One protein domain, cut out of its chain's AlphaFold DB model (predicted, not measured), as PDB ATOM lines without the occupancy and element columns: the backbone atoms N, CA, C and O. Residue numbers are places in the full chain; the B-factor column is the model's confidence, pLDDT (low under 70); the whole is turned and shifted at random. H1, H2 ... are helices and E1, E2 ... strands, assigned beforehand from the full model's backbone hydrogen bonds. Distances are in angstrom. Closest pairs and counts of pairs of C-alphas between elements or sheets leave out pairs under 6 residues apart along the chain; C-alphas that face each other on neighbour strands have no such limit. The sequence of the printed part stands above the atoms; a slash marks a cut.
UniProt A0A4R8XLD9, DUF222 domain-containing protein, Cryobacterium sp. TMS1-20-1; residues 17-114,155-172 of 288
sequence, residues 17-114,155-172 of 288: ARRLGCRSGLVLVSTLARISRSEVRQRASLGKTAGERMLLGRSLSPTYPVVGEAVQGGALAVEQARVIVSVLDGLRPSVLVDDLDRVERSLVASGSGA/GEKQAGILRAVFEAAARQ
ATOM      1  N   ALA A  17     157.247 162.073 135.801       78.75
ATOM      2  CA  ALA A  17     156.660 161.140 134.846       78.75
ATOM      3  C   ALA A  17     157.392 161.133 133.500       78.75
ATOM      4  O   ALA A  17     157.769 160.067 133.027       78.75
ATOM      5  N   ARG A  18     157.642 162.304 132.910       83.06
ATOM      6  CA  ARG A  18     158.340 162.426 131.628       83.06
ATOM      7  C   ARG A  18     159.814 162.013 131.741       83.06
ATOM      8  O   ARG A  18     160.305 161.360 130.826       83.06
ATOM      9  N   ARG A  19     160.481 162.300 132.868       85.19
ATOM     10  CA  ARG A  19     161.845 161.803 133.170       85.19
ATOM     11  C   ARG A  19     161.903 160.275 133.235       85.19
ATOM     12  O   ARG A  19     162.873 159.680 132.788       85.19
ATOM     13  N   LEU A  20     160.843 159.647 133.739       84.00
ATOM     14  CA  LEU A  20     160.690 158.193 133.831       84.00
ATOM     15  C   LEU A  20     160.007 157.575 132.590       84.00
ATOM     16  O   LEU A  20     159.501 156.456 132.657       84.00
ATOM     17  N   GLY A  21     159.927 158.297 131.464       87.12
ATOM     18  CA  GLY A  21     159.353 157.795 130.205       87.12
ATOM     19  C   GLY A  21     157.827 157.620 130.199       87.12
ATOM     20  O   GLY A  21     157.253 157.092 129.245       87.12
ATOM     21  N   CYS A  22     157.132 158.074 131.239       83.75
ATOM     22  CA  CYS A  22     155.681 158.019 131.347       83.75
ATOM     23  C   CYS A  22     155.023 159.257 130.725       83.75
ATOM     24  O   CYS A  22     155.394 160.401 130.987       83.75
ATOM     25  N   ARG A  23     153.951 159.033 129.952       81.81
ATOM     26  CA  ARG A  23     153.175 160.106 129.298       81.81
ATOM     27  C   ARG A  23     152.434 161.023 130.277       81.81
ATOM     28  O   ARG A  23     152.073 162.135 129.914       81.81
ATOM     29  N   SER A  24     152.172 160.560 131.497       83.00
ATOM     30  CA  SER A  24     151.545 161.357 132.551       83.00
ATOM     31  C   SER A  24     151.859 160.794 133.935       83.00
ATOM     32  O   SER A  24     152.129 159.600 134.078       83.00
ATOM     33  N   GLY A  25     151.765 161.644 134.964       79.69
ATOM     34  CA  GLY A  25     151.906 161.219 136.362       79.69
ATOM     35  C   GLY A  25     150.880 160.163 136.765       79.69
ATOM     36  O   GLY A  25     151.198 159.241 137.500       79.69
ATOM     37  N   LEU A  26     149.671 160.217 136.203       83.94
ATOM     38  CA  LEU A  26     148.648 159.202 136.443       83.94
ATOM     39  C   LEU A  26     149.062 157.826 135.908       83.94
ATOM     40  O   LEU A  26     148.846 156.829 136.590       83.94
ATOM     41  N   VAL A  27     149.652 157.768 134.705       84.81
ATOM     42  CA  VAL A  27     150.173 156.510 134.142       84.81
ATOM     43  C   VAL A  27     151.300 155.984 135.021       84.81
ATOM     44  O   VAL A  27     151.239 154.828 135.426       84.81
ATOM     45  N   LEU A  28     152.245 156.850 135.395       85.06
ATOM     46  CA  LEU A  28     153.343 156.491 136.290       85.06
ATOM     47  C   LEU A  28     152.833 155.872 137.601       85.06
ATOM     48  O   LEU A  28     153.216 154.756 137.943       85.06
ATOM     49  N   VAL A  29     151.938 156.563 138.311       84.31
ATOM     50  CA  VAL A  29     151.417 156.103 139.608       84.31
ATOM     51  C   VAL A  29     150.625 154.806 139.454       84.31
ATOM     52  O   VAL A  29     150.803 153.897 140.256       84.31
ATOM     53  N   SER A  30     149.803 154.670 138.406       81.94
ATOM     54  CA  SER A  30     149.067 153.419 138.165       81.94
ATOM     55  C   SER A  30     149.997 152.224 137.939       81.94
ATOM     56  O   SER A  30     149.726 151.133 138.435       81.94
ATOM     57  N   THR A  31     151.115 152.436 137.237       87.31
ATOM     58  CA  THR A  31     152.103 151.392 136.957       87.31
ATOM     59  C   THR A  31     152.899 151.023 138.206       87.31
ATOM     60  O   THR A  31     153.046 149.838 138.489       87.31
ATOM     61  N   LEU A  32     153.366 152.012 138.977       90.00
ATOM     62  CA  LEU A  32     154.158 151.775 140.190       90.00
ATOM     63  C   LEU A  32     153.332 151.146 141.317       90.00
ATOM     64  O   LEU A  32     153.774 150.190 141.945       90.00
ATOM     65  N   ALA A  33     152.124 151.656 141.556       80.44
ATOM     66  CA  ALA A  33     151.271 151.196 142.650       80.44
ATOM     67  C   ALA A  33     150.376 150.001 142.269       80.44
ATOM     68  O   ALA A  33     149.651 149.495 143.119       80.44
ATOM     69  N   ARG A  34     150.404 149.555 141.003       88.88
ATOM     70  CA  ARG A  34     149.578 148.457 140.456       88.88
ATOM     71  C   ARG A  34     148.080 148.608 140.762       88.88
ATOM     72  O   ARG A  34     147.380 147.628 140.998       88.88
ATOM     73  N   ILE A  35     147.581 149.844 140.716       85.38
ATOM     74  CA  ILE A  35     146.167 150.188 140.922       85.38
ATOM     75  C   ILE A  35     145.563 150.830 139.674       85.38
ATOM     76  O   ILE A  35     146.254 151.407 138.831       85.38
ATOM     77  N   SER A  36     144.239 150.732 139.551       78.31
ATOM     78  CA  SER A  36     143.510 151.281 138.410       78.31
ATOM     79  C   SER A  36     143.639 152.809 138.322       78.31
ATOM     80  O   SER A  36     143.807 153.518 139.312       78.31
ATOM     81  N   ARG A  37     143.499 153.360 137.114       79.00
ATOM     82  CA  ARG A  37     143.535 154.816 136.884       79.00
ATOM     83  C   ARG A  37     142.433 155.572 137.629       79.00
ATOM     84  O   ARG A  37     142.638 156.721 138.016       79.00
ATOM     85  N   SER A  38     141.258 154.959 137.780       71.25
ATOM     86  CA  SER A  38     140.155 155.514 138.566       71.25
ATOM     87  C   SER A  38     140.519 155.581 140.042       71.25
ATOM     88  O   SER A  38     140.327 156.636 140.631       71.25
ATOM     89  N   GLU A  39     141.137 154.533 140.585       76.56
ATOM     90  CA  GLU A  39     141.605 154.498 141.975       76.56
ATOM     91  C   GLU A  39     142.672 155.571 142.231       76.56
ATOM     92  O   GLU A  39     142.588 156.326 143.197       76.56
ATOM     93  N   VAL A  40     143.628 155.738 141.308       76.88
ATOM     94  CA  VAL A  40     144.625 156.823 141.385       76.88
ATOM     95  C   VAL A  40     143.947 158.193 141.421       76.88
ATOM     96  O   VAL A  40     144.324 159.045 142.221       76.88
ATOM     97  N   ARG A  41     142.929 158.426 140.580       78.62
ATOM     98  CA  ARG A  41     142.175 159.693 140.579       78.62
ATOM     99  C   ARG A  41     141.370 159.881 141.857       78.62
ATOM    100  O   ARG A  41     141.295 161.002 142.351       78.62
ATOM    101  N   GLN A  42     140.773 158.814 142.372       71.62
ATOM    102  CA  GLN A  42     139.993 158.831 143.605       71.62
ATOM    103  C   GLN A  42     140.885 159.180 144.801       71.62
ATOM    104  O   GLN A  42     140.563 160.117 145.531       71.62
ATOM    105  N   ARG A  43     142.056 158.543 144.923       79.25
ATOM    106  CA  ARG A  43     143.067 158.868 145.945       79.25
ATOM    107  C   ARG A  43     143.650 160.265 145.775       79.25
ATOM    108  O   ARG A  43     143.742 161.005 146.746       79.25
ATOM    109  N   ALA A  44     143.975 160.667 144.547       80.31
ATOM    110  CA  ALA A  44     144.478 162.013 144.275       80.31
ATOM    111  C   ALA A  44     143.436 163.094 144.593       80.31
ATOM    112  O   ALA A  44     143.796 164.181 145.028       80.31
ATOM    113  N   SER A  45     142.144 162.815 144.386       80.44
ATOM    114  CA  SER A  45     141.069 163.735 144.764       80.44
ATOM    115  C   SER A  45     140.941 163.859 146.278       80.44
ATOM    116  O   SER A  45     140.771 164.972 146.761       80.44
ATOM    117  N   LEU A  46     141.060 162.748 147.012       82.81
ATOM    118  CA  LEU A  46     141.072 162.756 148.477       82.81
ATOM    119  C   LEU A  46     142.282 163.535 149.019       82.81
ATOM    120  O   LEU A  46     142.135 164.360 149.915       82.81
ATOM    121  N   GLY A  47     143.459 163.354 148.416       83.81
ATOM    122  CA  GLY A  47     144.681 164.067 148.798       83.81
ATOM    123  C   GLY A  47     144.606 165.590 148.634       83.81
ATOM    124  O   GLY A  47     145.326 166.304 149.316       83.81
ATOM    125  N   LYS A  48     143.708 166.123 147.792       83.62
ATOM    126  CA  LYS A  48     143.519 167.581 147.662       83.62
ATOM    127  C   LYS A  48     142.892 168.219 148.901       83.62
ATOM    128  O   LYS A  48     143.106 169.408 149.129       83.62
ATOM    129  N   THR A  49     142.080 167.466 149.638       84.06
ATOM    130  CA  THR A  49     141.315 167.969 150.786       84.06
ATOM    131  C   THR A  49     141.867 167.447 152.106       84.06
ATOM    132  O   THR A  49     142.000 168.224 153.047       84.06
ATOM    133  N   ALA A  50     142.239 166.169 152.170       81.38
ATOM    134  CA  ALA A  50     142.738 165.516 153.379       81.38
ATOM    135  C   ALA A  50     144.271 165.362 153.414       81.38
ATOM    136  O   ALA A  50     144.818 165.005 154.449       81.38
ATOM    137  N   GLY A  51     144.970 165.604 152.302       79.06
ATOM    138  CA  GLY A  51     146.431 165.545 152.255       79.06
ATOM    139  C   GLY A  51     147.082 166.883 152.590       79.06
ATOM    140  O   GLY A  51     146.506 167.944 152.330       79.06
ATOM    141  N   GLU A  52     148.303 166.826 153.123       77.19
ATOM    142  CA  GLU A  52     149.168 167.998 153.238       77.19
ATOM    143  C   GLU A  52     149.374 168.653 151.868       77.19
ATOM    144  O   GLU A  52     149.560 167.987 150.841       77.19
ATOM    145  N   ARG A  53     149.329 169.983 151.845       80.19
ATOM    146  CA  ARG A  53     149.457 170.772 150.616       80.19
ATOM    147  C   ARG A  53     150.735 171.583 150.692       80.19
ATOM    148  O   ARG A  53     151.019 172.147 151.730       80.19
ATOM    149  N   MET A  54     151.484 171.707 149.604       79.38
ATOM    150  CA  MET A  54     152.644 172.600 149.585       79.38
ATOM    151  C   MET A  54     152.270 173.943 148.962       79.38
ATOM    152  O   MET A  54     151.684 173.988 147.879       79.38
ATOM    153  N   LEU A  55     152.625 175.034 149.634       74.19
ATOM    154  CA  LEU A  55     152.628 176.381 149.071       74.19
ATOM    155  C   LEU A  55     153.999 176.994 149.334       74.19
ATOM    156  O   LEU A  55     154.404 177.115 150.488       74.19
ATOM    157  N   LEU A  56     154.714 177.357 148.263       82.50
ATOM    158  CA  LEU A  56     156.049 177.969 148.341       82.50
ATOM    159  C   LEU A  56     157.033 177.139 149.192       82.50
ATOM    160  O   LEU A  56     157.717 177.660 150.071       82.50
ATOM    161  N   GLY A  57     157.034 175.814 149.003       81.69
ATOM    162  CA  GLY A  57     157.897 174.891 149.751       81.69
ATOM    163  C   GLY A  57     157.499 174.649 151.215       81.69
ATOM    164  O   GLY A  57     158.188 173.914 151.919       81.69
ATOM    165  N   ARG A  58     156.393 175.228 151.703       74.00
ATOM    166  CA  ARG A  58     155.887 175.014 153.068       74.00
ATOM    167  C   ARG A  58     154.643 174.134 153.062       74.00
ATOM    168  O   ARG A  58     153.764 174.323 152.224       74.00
ATOM    169  N   SER A  59     154.579 173.192 154.005       74.38
ATOM    170  CA  SER A  59     153.381 172.381 154.221       74.38
ATOM    171  C   SER A  59     152.278 173.246 154.837       74.38
ATOM    172  O   SER A  59     152.484 173.946 155.829       74.38
ATOM    173  N   LEU A  60     151.125 173.242 154.186       76.06
ATOM    174  CA  LEU A  60     149.870 173.828 154.613       76.06
ATOM    175  C   LEU A  60     149.007 172.731 155.208       76.06
ATOM    176  O   LEU A  60     148.916 171.628 154.659       76.06
ATOM    177  N   SER A  61     148.290 173.113 156.264       78.44
ATOM    178  CA  SER A  61     147.299 172.246 156.873       78.44
ATOM    179  C   SER A  61     146.305 171.745 155.816       78.44
ATOM    180  O   SER A  61     145.812 172.542 155.002       78.44
ATOM    181  N   PRO A  62     145.987 170.440 155.817       84.12
ATOM    182  CA  PRO A  62     144.877 169.906 155.041       84.12
ATOM    183  C   PRO A  62     143.567 170.625 155.392       84.12
ATOM    184  O   PRO A  62     143.411 171.223 156.457       84.12
ATOM    185  N   THR A  63     142.611 170.561 154.466       88.25
ATOM    186  CA  THR A  63     141.268 171.138 154.641       88.25
ATOM    187  C   THR A  63     140.453 170.401 155.699       88.25
ATOM    188  O   THR A  63     139.654 171.029 156.380       88.25
ATOM    189  N   TYR A  64     140.670 169.090 155.808       91.44
ATOM    190  CA  TYR A  64     140.066 168.209 156.805       91.44
ATOM    191  C   TYR A  64     141.188 167.463 157.539       91.44
ATOM    192  O   TYR A  64     141.591 166.377 157.100       91.44
ATOM    193  N   PRO A  65     141.790 168.082 158.572       89.75
ATOM    194  CA  PRO A  65     142.973 167.543 159.235       89.75
ATOM    195  C   PRO A  65     142.711 166.244 159.985       89.75
ATOM    196  O   PRO A  65     143.546 165.345 159.942       89.75
ATOM    197  N   VAL A  66     141.547 166.078 160.605       91.94
ATOM    198  CA  VAL A  66     141.224 164.866 161.370       91.94
ATOM    199  C   VAL A  66     141.022 163.675 160.434       91.94
ATOM    200  O   VAL A  66     141.435 162.559 160.750       91.94
ATOM    201  N   VAL A  67     140.431 163.900 159.258       91.50
ATOM    202  CA  VAL A  67     140.332 162.867 158.215       91.50
ATOM    203  C   VAL A  67     141.715 162.501 157.680       91.50
ATOM    204  O   VAL A  67     141.999 161.315 157.510       91.50
ATOM    205  N   GLY A  68     142.567 163.498 157.419       89.06
ATOM    206  CA  GLY A  68     143.939 163.289 156.947       89.06
ATOM    207  C   GLY A  68     144.752 162.417 157.899       89.06
ATOM    208  O   GLY A  68     145.276 161.380 157.487       89.06
ATOM    209  N   GLU A  69     144.759 162.777 159.181       89.62
ATOM    210  CA  GLU A  69     145.427 162.018 160.243       89.62
ATOM    211  C   GLU A  69     144.866 160.597 160.381       89.62
ATOM    212  O   GLU A  69     145.625 159.636 160.484       89.62
ATOM    213  N   ALA A  70     143.542 160.420 160.318       87.12
ATOM    214  CA  ALA A  70     142.932 159.096 160.438       87.12
ATOM    215  C   ALA A  70     143.274 158.173 159.256       87.12
ATOM    216  O   ALA A  70     143.466 156.971 159.450       87.12
ATOM    217  N   VAL A  71     143.371 158.712 158.037       85.75
ATOM    218  CA  VAL A  71     143.790 157.945 156.852       85.75
ATOM    219  C   VAL A  71     145.279 157.621 156.912       85.75
ATOM    220  O   VAL A  71     145.663 156.483 156.640       85.75
ATOM    221  N   GLN A  72     146.116 158.587 157.299       83.62
ATOM    222  CA  GLN A  72     147.563 158.398 157.416       83.62
ATOM    223  C   GLN A  72     147.923 157.417 158.541       83.62
ATOM    224  O   GLN A  72     148.807 156.579 158.373       83.62
ATOM    225  N   GLY A  73     147.200 157.478 159.660       81.50
ATOM    226  CA  GLY A  73     147.323 156.558 160.789       81.50
ATOM    227  C   GLY A  73     146.648 155.199 160.578       81.50
ATOM    228  O   GLY A  73     146.700 154.358 161.471       81.50
ATOM    229  N   GLY A  74     145.991 154.970 159.433       79.50
ATOM    230  CA  GLY A  74     145.314 153.707 159.114       79.50
ATOM    231  C   GLY A  74     144.031 153.434 159.909       79.50
ATOM    232  O   GLY A  74     143.432 152.374 159.754       79.50
ATOM    233  N   ALA A  75     143.578 154.387 160.725       80.50
ATOM    234  CA  ALA A  75     142.329 154.309 161.482       80.50
ATOM    235  C   ALA A  75     141.088 154.388 160.573       80.50
ATOM    236  O   ALA A  75     140.000 153.951 160.949       80.50
ATOM    237  N   LEU A  76     141.247 154.930 159.360       80.50
ATOM    238  CA  LEU A  76     140.185 155.072 158.374       80.50
ATOM    239  C   LEU A  76     140.624 154.551 157.002       80.50
ATOM    240  O   LEU A  76     141.615 155.006 156.431       80.50
ATOM    241  N   ALA A  77     139.847 153.633 156.426       82.62
ATOM    242  CA  ALA A  77     140.088 153.177 155.063       82.62
ATOM    243  C   ALA A  77     139.713 154.254 154.020       82.62
ATOM    244  O   ALA A  77     138.833 155.095 154.224       82.62
ATOM    245  N   VAL A  78     140.406 154.228 152.876       78.25
ATOM    246  CA  VAL A  78     140.334 155.264 151.826       78.25
ATOM    247  C   VAL A  78     138.903 155.483 151.319       78.25
ATOM    248  O   VAL A  78     138.493 156.622 151.102       78.25
ATOM    249  N   GLU A  79     138.119 154.416 151.160       78.75
ATOM    250  CA  GLU A  79     136.740 154.525 150.670       78.75
ATOM    251  C   GLU A  79     135.809 155.186 151.699       78.75
ATOM    252  O   GLU A  79     134.966 156.005 151.328       78.75
ATOM    253  N   GLN A  80     136.006 154.922 152.992       81.25
ATOM    254  CA  GLN A  80     135.291 155.575 154.089       81.25
ATOM    255  C   GLN A  80     135.644 157.066 154.149       81.25
ATOM    256  O   GLN A  80     134.750 157.912 154.232       81.25
ATOM    257  N   ALA A  81     136.929 157.402 154.017       83.50
ATOM    258  CA  ALA A  81     137.397 158.785 153.987       83.50
ATOM    259  C   ALA A  81     136.756 159.599 152.859       83.50
ATOM    260  O   ALA A  81     136.341 160.738 153.067       83.50
ATOM    261  N   ARG A  82     136.591 159.003 151.673       82.81
ATOM    262  CA  ARG A  82     135.940 159.667 150.533       82.81
ATOM    263  C   ARG A  82     134.474 159.996 150.795       82.81
ATOM    264  O   ARG A  82     134.015 161.061 150.383       82.81
ATOM    265  N   VAL A  83     133.746 159.111 151.474       85.50
ATOM    266  CA  VAL A  83     132.354 159.374 151.866       85.50
ATOM    267  C   VAL A  83     132.294 160.526 152.868       85.50
ATOM    268  O   VAL A  83     131.501 161.444 152.680       85.50
ATOM    269  N   ILE A  84     133.166 160.521 153.880       87.94
ATOM    270  CA  ILE A  84     133.216 161.578 154.900       87.94
ATOM    271  C   ILE A  84     133.547 162.936 154.269       87.94
ATOM    272  O   ILE A  84     132.806 163.895 154.481       87.94
ATOM    273  N   VAL A  85     134.583 163.016 153.427       91.00
ATOM    274  CA  VAL A  85     134.950 164.254 152.714       91.00
ATOM    275  C   VAL A  85     133.801 164.765 151.848       91.00
ATOM    276  O   VAL A  85     133.521 165.959 151.859       91.00
ATOM    277  N   SER A  86     133.086 163.880 151.147       85.88
ATOM    278  CA  SER A  86     131.930 164.287 150.339       85.88
ATOM    279  C   SER A  86     130.804 164.898 151.179       85.88
ATOM    280  O   SER A  86     130.115 165.794 150.696       85.88
ATOM    281  N   VAL A  87     130.582 164.403 152.400       89.50
ATOM    282  CA  VAL A  87     129.582 164.967 153.316       89.50
ATOM    283  C   VAL A  87     130.049 166.326 153.830       89.50
ATOM    284  O   VAL A  87     129.281 167.286 153.788       89.50
ATOM    285  N   LEU A  88     131.312 166.430 154.254       88.44
ATOM    286  CA  LEU A  88     131.892 167.678 154.751       88.44
ATOM    287  C   LEU A  88     131.876 168.777 153.681       88.44
ATOM    288  O   LEU A  88     131.428 169.887 153.965       88.44
ATOM    289  N   ASP A  89     132.236 168.458 152.434       88.50
ATOM    290  CA  ASP A  89     132.184 169.403 151.309       88.50
ATOM    291  C   ASP A  89     130.763 169.924 151.045       88.50
ATOM    292  O   ASP A  89     130.587 171.085 150.677       88.50
ATOM    293  N   GLY A  90     129.740 169.095 151.273       81.75
ATOM    294  CA  GLY A  90     128.340 169.508 151.174       81.75
ATOM    295  C   GLY A  90     127.877 170.423 152.313       81.75
ATOM    296  O   GLY A  90     126.973 171.233 152.107       81.75
ATOM    297  N   LEU A  91     128.490 170.316 153.497       80.62
ATOM    298  CA  LEU A  91     128.146 171.100 154.691       80.62
ATOM    299  C   LEU A  91     128.918 172.419 154.788       80.62
ATOM    300  O   LEU A  91     128.383 173.398 155.310       80.62
ATOM    301  N   ARG A  92     130.128 172.471 154.222       81.69
ATOM    302  CA  ARG A  92     130.995 173.656 154.166       81.69
ATOM    303  C   ARG A  92     130.300 174.997 153.891       81.69
ATOM    304  O   ARG A  92     130.627 175.949 154.589       81.69
ATOM    305  N   PRO A  93     129.388 175.136 152.907       75.06
ATOM    306  CA  PRO A  93     128.780 176.437 152.615       75.06
ATOM    307  C   PRO A  93     127.737 176.892 153.649       75.06
ATOM    308  O   PRO A  93     127.316 178.044 153.598       75.06
ATOM    309  N   SER A  94     127.290 176.012 154.554       61.62
ATOM    310  CA  SER A  94     126.134 176.265 155.432       61.62
ATOM    311  C   SER A  94     126.460 176.250 156.929       61.62
ATOM    312  O   SER A  94     125.577 176.530 157.737       61.62
ATOM    313  N   VAL A  95     127.682 175.880 157.315       73.75
ATOM    314  CA  VAL A  95     128.064 175.598 158.707       73.75
ATOM    315  C   VAL A  95     129.265 176.461 159.100       73.75
ATOM    316  O   VAL A  95     130.151 176.703 158.281       73.75
ATOM    317  N   LEU A  96     129.284 176.950 160.345       70.62
ATOM    318  CA  LEU A  96     130.431 177.678 160.893       70.62
ATOM    319  C   LEU A  96     131.651 176.754 161.014       70.62
ATOM    320  O   LEU A  96     131.512 175.542 161.158       70.62
ATOM    321  N   VAL A  97     132.854 177.328 160.985       75.00
ATOM    322  CA  VAL A  97     134.111 176.559 160.993       75.00
ATOM    323  C   VAL A  97     134.223 175.660 162.234       75.00
ATOM    324  O   VAL A  97     134.492 174.473 162.093       75.00
ATOM    325  N   ASP A  98     133.895 176.171 163.425       70.31
ATOM    326  CA  ASP A  98     133.982 175.394 164.674       70.31
ATOM    327  C   ASP A  98     133.020 174.189 164.705       70.31
ATOM    328  O   ASP A  98     133.336 173.112 165.227       70.31
ATOM    329  N   ASP A  99     131.830 174.354 164.123       74.00
ATOM    330  CA  ASP A  99     130.843 173.283 164.005       74.00
ATOM    331  C   ASP A  99     131.285 172.243 162.970       74.00
ATOM    332  O   ASP A  99     131.081 171.043 163.176       74.00
ATOM    333  N   LEU A 100     131.936 172.680 161.887       80.25
ATOM    334  CA  LEU A 100     132.495 171.790 160.874       80.25
ATOM    335  C   LEU A 100     133.591 170.896 161.469       80.25
ATOM    336  O   LEU A 100     133.563 169.687 161.236       80.25
ATOM    337  N   ASP A 101     134.461 171.440 162.321       82.38
ATOM    338  CA  ASP A 101     135.502 170.672 163.018       82.38
ATOM    339  C   ASP A 101     134.909 169.631 163.978       82.38
ATOM    340  O   ASP A 101     135.434 168.523 164.151       82.38
ATOM    341  N   ARG A 102     133.796 169.968 164.644       77.38
ATOM    342  CA  ARG A 102     133.075 169.027 165.515       77.38
ATOM    343  C   ARG A 102     132.415 167.914 164.706       77.38
ATOM    344  O   ARG A 102     132.467 166.753 165.124       77.38
ATOM    345  N   VAL A 103     131.812 168.255 163.569       81.00
ATOM    346  CA  VAL A 103     131.207 167.288 162.642       81.00
ATOM    347  C   VAL A 103     132.274 166.365 162.062       81.00
ATOM    348  O   VAL A 103     132.073 165.151 162.065       81.00
ATOM    349  N   GLU A 104     133.419 166.903 161.643       89.06
ATOM    350  CA  GLU A 104     134.547 166.122 161.136       89.06
ATOM    351  C   GLU A 104     134.988 165.067 162.158       89.06
ATOM    352  O   GLU A 104     134.979 163.872 161.855       89.06
ATOM    353  N   ARG A 105     135.266 165.480 163.402       84.75
ATOM    354  CA  ARG A 105     135.651 164.557 164.485       84.75
ATOM    355  C   ARG A 105     134.594 163.489 164.755       84.75
ATOM    356  O   ARG A 105     134.938 162.323 164.933       84.75
ATOM    357  N   SER A 106     133.315 163.865 164.769       78.38
ATOM    358  CA  SER A 106     132.217 162.919 164.999       78.38
ATOM    359  C   SER A 106     132.089 161.893 163.870       78.38
ATOM    360  O   SER A 106     131.849 160.712 164.139       78.38
ATOM    361  N   LEU A 107     132.232 162.325 162.615       83.88
ATOM    362  CA  LEU A 107     132.162 161.446 161.447       83.88
ATOM    363  C   LEU A 107     133.364 160.503 161.389       83.88
ATOM    364  O   LEU A 107     133.176 159.316 161.133       83.88
ATOM    365  N   VAL A 108     134.569 160.996 161.685       89.75
ATOM    366  CA  VAL A 108     135.779 160.165 161.756       89.75
ATOM    367  C   VAL A 108     135.661 159.130 162.871       89.75
ATOM    368  O   VAL A 108     135.854 157.948 162.604       89.75
ATOM    369  N   ALA A 109     135.249 159.523 164.080       82.75
ATOM    370  CA  ALA A 109     135.034 158.583 165.183       82.75
ATOM    371  C   ALA A 109     133.994 157.501 164.836       82.75
ATOM    372  O   ALA A 109     134.171 156.334 165.173       82.75
ATOM    373  N   SER A 110     132.935 157.877 164.111       82.88
ATOM    374  CA  SER A 110     131.903 156.933 163.658       82.88
ATOM    375  C   SER A 110     132.392 156.013 162.533       82.88
ATOM    376  O   SER A 110     131.988 154.856 162.463       82.88
ATOM    377  N   GLY A 111     133.244 156.518 161.637       78.38
ATOM    378  CA  GLY A 111     133.769 155.778 160.485       78.38
ATOM    379  C   GLY A 111     134.994 154.914 160.788       78.38
ATOM    380  O   GLY A 111     135.274 153.987 160.033       78.38
ATOM    381  N   SER A 112     135.702 155.210 161.880       76.31
ATOM    382  CA  SER A 112     136.956 154.565 162.286       76.31
ATOM    383  C   SER A 112     136.766 153.266 163.078       76.31
ATOM    384  O   SER A 112     137.770 152.637 163.394       76.31
ATOM    385  N   GLY A 113     135.523 152.882 163.416       56.72
ATOM    386  CA  GLY A 113     135.188 151.732 164.271       56.72
ATOM    387  C   GLY A 113     136.180 150.572 164.134       56.72
ATOM    388  O   GLY A 113     136.247 149.938 163.085       56.72
ATOM    389  N   ALA A 114     136.985 150.376 165.182       40.25
ATOM    390  CA  ALA A 114     138.164 149.520 165.192       40.25
ATOM    391  C   ALA A 114     137.876 148.111 164.654       40.25
ATOM    392  O   ALA A 114     136.986 147.419 165.144       40.25
ATOM    393  N   GLY A 155     124.398 149.816 149.630       43.94
ATOM    394  CA  GLY A 155     123.190 150.418 150.202       43.94
ATOM    395  C   GLY A 155     123.000 150.135 151.695       43.94
ATOM    396  O   GLY A 155     122.530 151.000 152.427       43.94
ATOM    397  N   GLU A 156     123.421 148.970 152.179       46.31
ATOM    398  CA  GLU A 156     123.352 148.603 153.597       46.31
ATOM    399  C   GLU A 156     124.402 149.353 154.427       46.31
ATOM    400  O   GLU A 156     124.103 149.860 155.512       46.31
ATOM    401  N   LYS A 157     125.602 149.546 153.871       45.97
ATOM    402  CA  LYS A 157     126.639 150.395 154.482       45.97
ATOM    403  C   LYS A 157     126.187 151.856 154.545       45.97
ATOM    404  O   LYS A 157     126.314 152.507 155.581       45.97
ATOM    405  N   GLN A 158     125.591 152.353 153.461       47.69
ATOM    406  CA  GLN A 158     125.006 153.695 153.395       47.69
ATOM    407  C   GLN A 158     123.859 153.876 154.397       47.69
ATOM    408  O   GLN A 158     123.805 154.901 155.073       47.69
ATOM    409  N   ALA A 159     122.981 152.883 154.551       47.72
ATOM    410  CA  ALA A 159     121.900 152.914 155.534       47.72
ATOM    411  C   ALA A 159     122.427 152.947 156.978       47.72
ATOM    412  O   ALA A 159     121.887 153.684 157.803       47.72
ATOM    413  N   GLY A 160     123.502 152.209 157.275       47.97
ATOM    414  CA  GLY A 160     124.169 152.249 158.580       47.97
ATOM    415  C   GLY A 160     124.723 153.635 158.917       47.97
ATOM    416  O   GLY A 160     124.461 154.159 160.000       47.97
ATOM    417  N   ILE A 161     125.412 154.266 157.962       51.81
ATOM    418  CA  ILE A 161     125.952 155.626 158.121       51.81
ATOM    419  C   ILE A 161     124.818 156.647 158.273       51.81
ATOM    420  O   ILE A 161     124.848 157.462 159.192       51.81
ATOM    421  N   LEU A 162     123.785 156.589 157.425       53.88
ATOM    422  CA  LEU A 162     122.633 157.491 157.519       53.88
ATOM    423  C   LEU A 162     121.913 157.347 158.861       53.88
ATOM    424  O   LEU A 162     121.586 158.354 159.483       53.88
ATOM    425  N   ARG A 163     121.713 156.116 159.342       51.50
ATOM    426  CA  ARG A 163     121.126 155.862 160.661       51.50
ATOM    427  C   ARG A 163     121.959 156.498 161.772       51.50
ATOM    428  O   ARG A 163     121.383 157.136 162.647       51.50
ATOM    429  N   ALA A 164     123.283 156.361 161.722       49.97
ATOM    430  CA  ALA A 164     124.178 156.972 162.702       49.97
ATOM    431  C   ALA A 164     124.103 158.509 162.672       49.97
ATOM    432  O   ALA A 164     124.017 159.142 163.723       49.97
ATOM    433  N   VAL A 165     124.053 159.109 161.478       56.28
ATOM    434  CA  VAL A 165     123.894 160.561 161.304       56.28
ATOM    435  C   VAL A 165     122.546 161.047 161.845       56.28
ATOM    436  O   VAL A 165     122.506 162.046 162.558       56.28
ATOM    437  N   PHE A 166     121.445 160.343 161.561       56.19
ATOM    438  CA  PHE A 166     120.115 160.705 162.065       56.19
ATOM    439  C   PHE A 166     119.990 160.537 163.582       56.19
ATOM    440  O   PHE A 166     119.436 161.415 164.239       56.19
ATOM    441  N   GLU A 167     120.531 159.459 164.146       51.97
ATOM    442  CA  GLU A 167     120.569 159.241 165.598       51.97
ATOM    443  C   GLU A 167     121.384 160.342 166.296       51.97
ATOM    444  O   GLU A 167     120.956 160.895 167.310       51.97
ATOM    445  N   ALA A 168     122.529 160.722 165.723       45.81
ATOM    446  CA  ALA A 168     123.344 161.818 166.235       45.81
ATOM    447  C   ALA A 168     122.631 163.174 166.114       45.81
ATOM    448  O   ALA A 168     122.686 163.980 167.043       45.81
ATOM    449  N   ALA A 169     121.933 163.422 165.001       48.31
ATOM    450  CA  ALA A 169     121.160 164.641 164.783       48.31
ATOM    451  C   ALA A 169     119.986 164.754 165.765       48.31
ATOM    452  O   ALA A 169     119.784 165.820 166.338       48.31
ATOM    453  N   ALA A 170     119.269 163.656 166.024       48.38
ATOM    454  CA  ALA A 170     118.145 163.611 166.961       48.38
ATOM    455  C   ALA A 170     118.551 163.906 168.417       48.38
ATOM    456  O   ALA A 170     117.719 164.329 169.214       48.38
ATOM    457  N   ARG A 171     119.830 163.711 168.763       48.28
ATOM    458  CA  ARG A 171     120.383 164.012 170.093       48.28
ATOM    459  C   ARG A 171     121.021 165.400 170.197       48.28
ATOM    460  O   ARG A 171     121.514 165.751 171.269       48.28
ATOM    461  N   GLN A 172     121.041 166.200 169.125       37.62
ATOM    462  CA  GLN A 172     121.582 167.559 169.196       37.62
ATOM    463  C   GLN A 172     120.667 168.450 170.053       37.62
ATOM    464  O   GLN A 172     119.467 168.524 169.776       37.62
TER     465      GLN A 172
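Overview. This is residues 17 to 114 and 155 to 172 of the 288 residues of the protein "DUF222 domain-containing protein" of Cryobacterium sp. TMS1-20-1 (UniProt A0A4R8XLD9). Helices H3, H4 and H5 pack side by side in a small three-helix core, with H2 crossing H4 and leading out to H1 at one end of the long axis, and H6 near H5 at the other. The small E1-E2 hairpin lies between H2 and H3 along the chain. The 116 printed residues include six named helices and two strands, in the order H1 H2 E1 E2 H3 H4 H5 H6; the class is mostly helix and the sheet, E1 - E2, is antiparallel. The whole is only just loose, close to compact, with a radius of gyration of the C-alphas of 16.5 A, and only just elongated, spanning 56 by 37 by 26 A.

Along the chain. E1 is residues 53 to 55 and E2 residues 58 to 60. H2, residues 37 to 50, is 19.7 A long; H1, residues 25 to 33, begins at C-alpha (151.906, 161.219, 136.362). H3 is residues 65 to 72, H4 residues 78 to 91, 20.2 A, and H5 residues 97 to 111, 20.8 A. H6, residues 155 to 170, 21.9 A, ends at C-alpha (118.145, 163.611, 166.961).

Arrangement. In the E1-E2 hairpin, N 60 and O 53 are 2.7 A apart, within hydrogen-bond range. H3 and H4, a helical hairpin, touch at C-alphas 67 and 81, 6.6 A, at a shallow tilt of 12 degrees. H4 and H5, another, touch at C-alphas 80 and 111, 6.6 A. H5, with residues 104 to 108 alone, touches H3, closest at C-alphas 67 and 108, 6.4 A. H2 touches H4 at a steep tilt of 52 degrees, closest at C-alphas 46 and 82, 6.3 A. With residues 37 to 41 alone H2 touches H1, about perpendicular at 77 degrees, closest at C-alphas 30 and 37, 5.8 A. H6 is close to H5 but not clearly touching: C-alphas 110 and 164 are 7.8 A apart. Each O i to N i+4 pair is within hydrogen-bond range in H1, H3, H4, H5 and H6; in H2, 9 of 10 are.

Size, cuts and confidence. The C-alphas of Gly 21 and Arg 171, the two farthest apart, are 56.1 A apart. Residues 115 to 154 are not printed, and C-alphas 114 and 155 are 21.2 A apart across the cut. The links that are printed whole are tight. Low confidence, pLDDT under 70, falls at residues 94, 113 to 114 and 155 to 172.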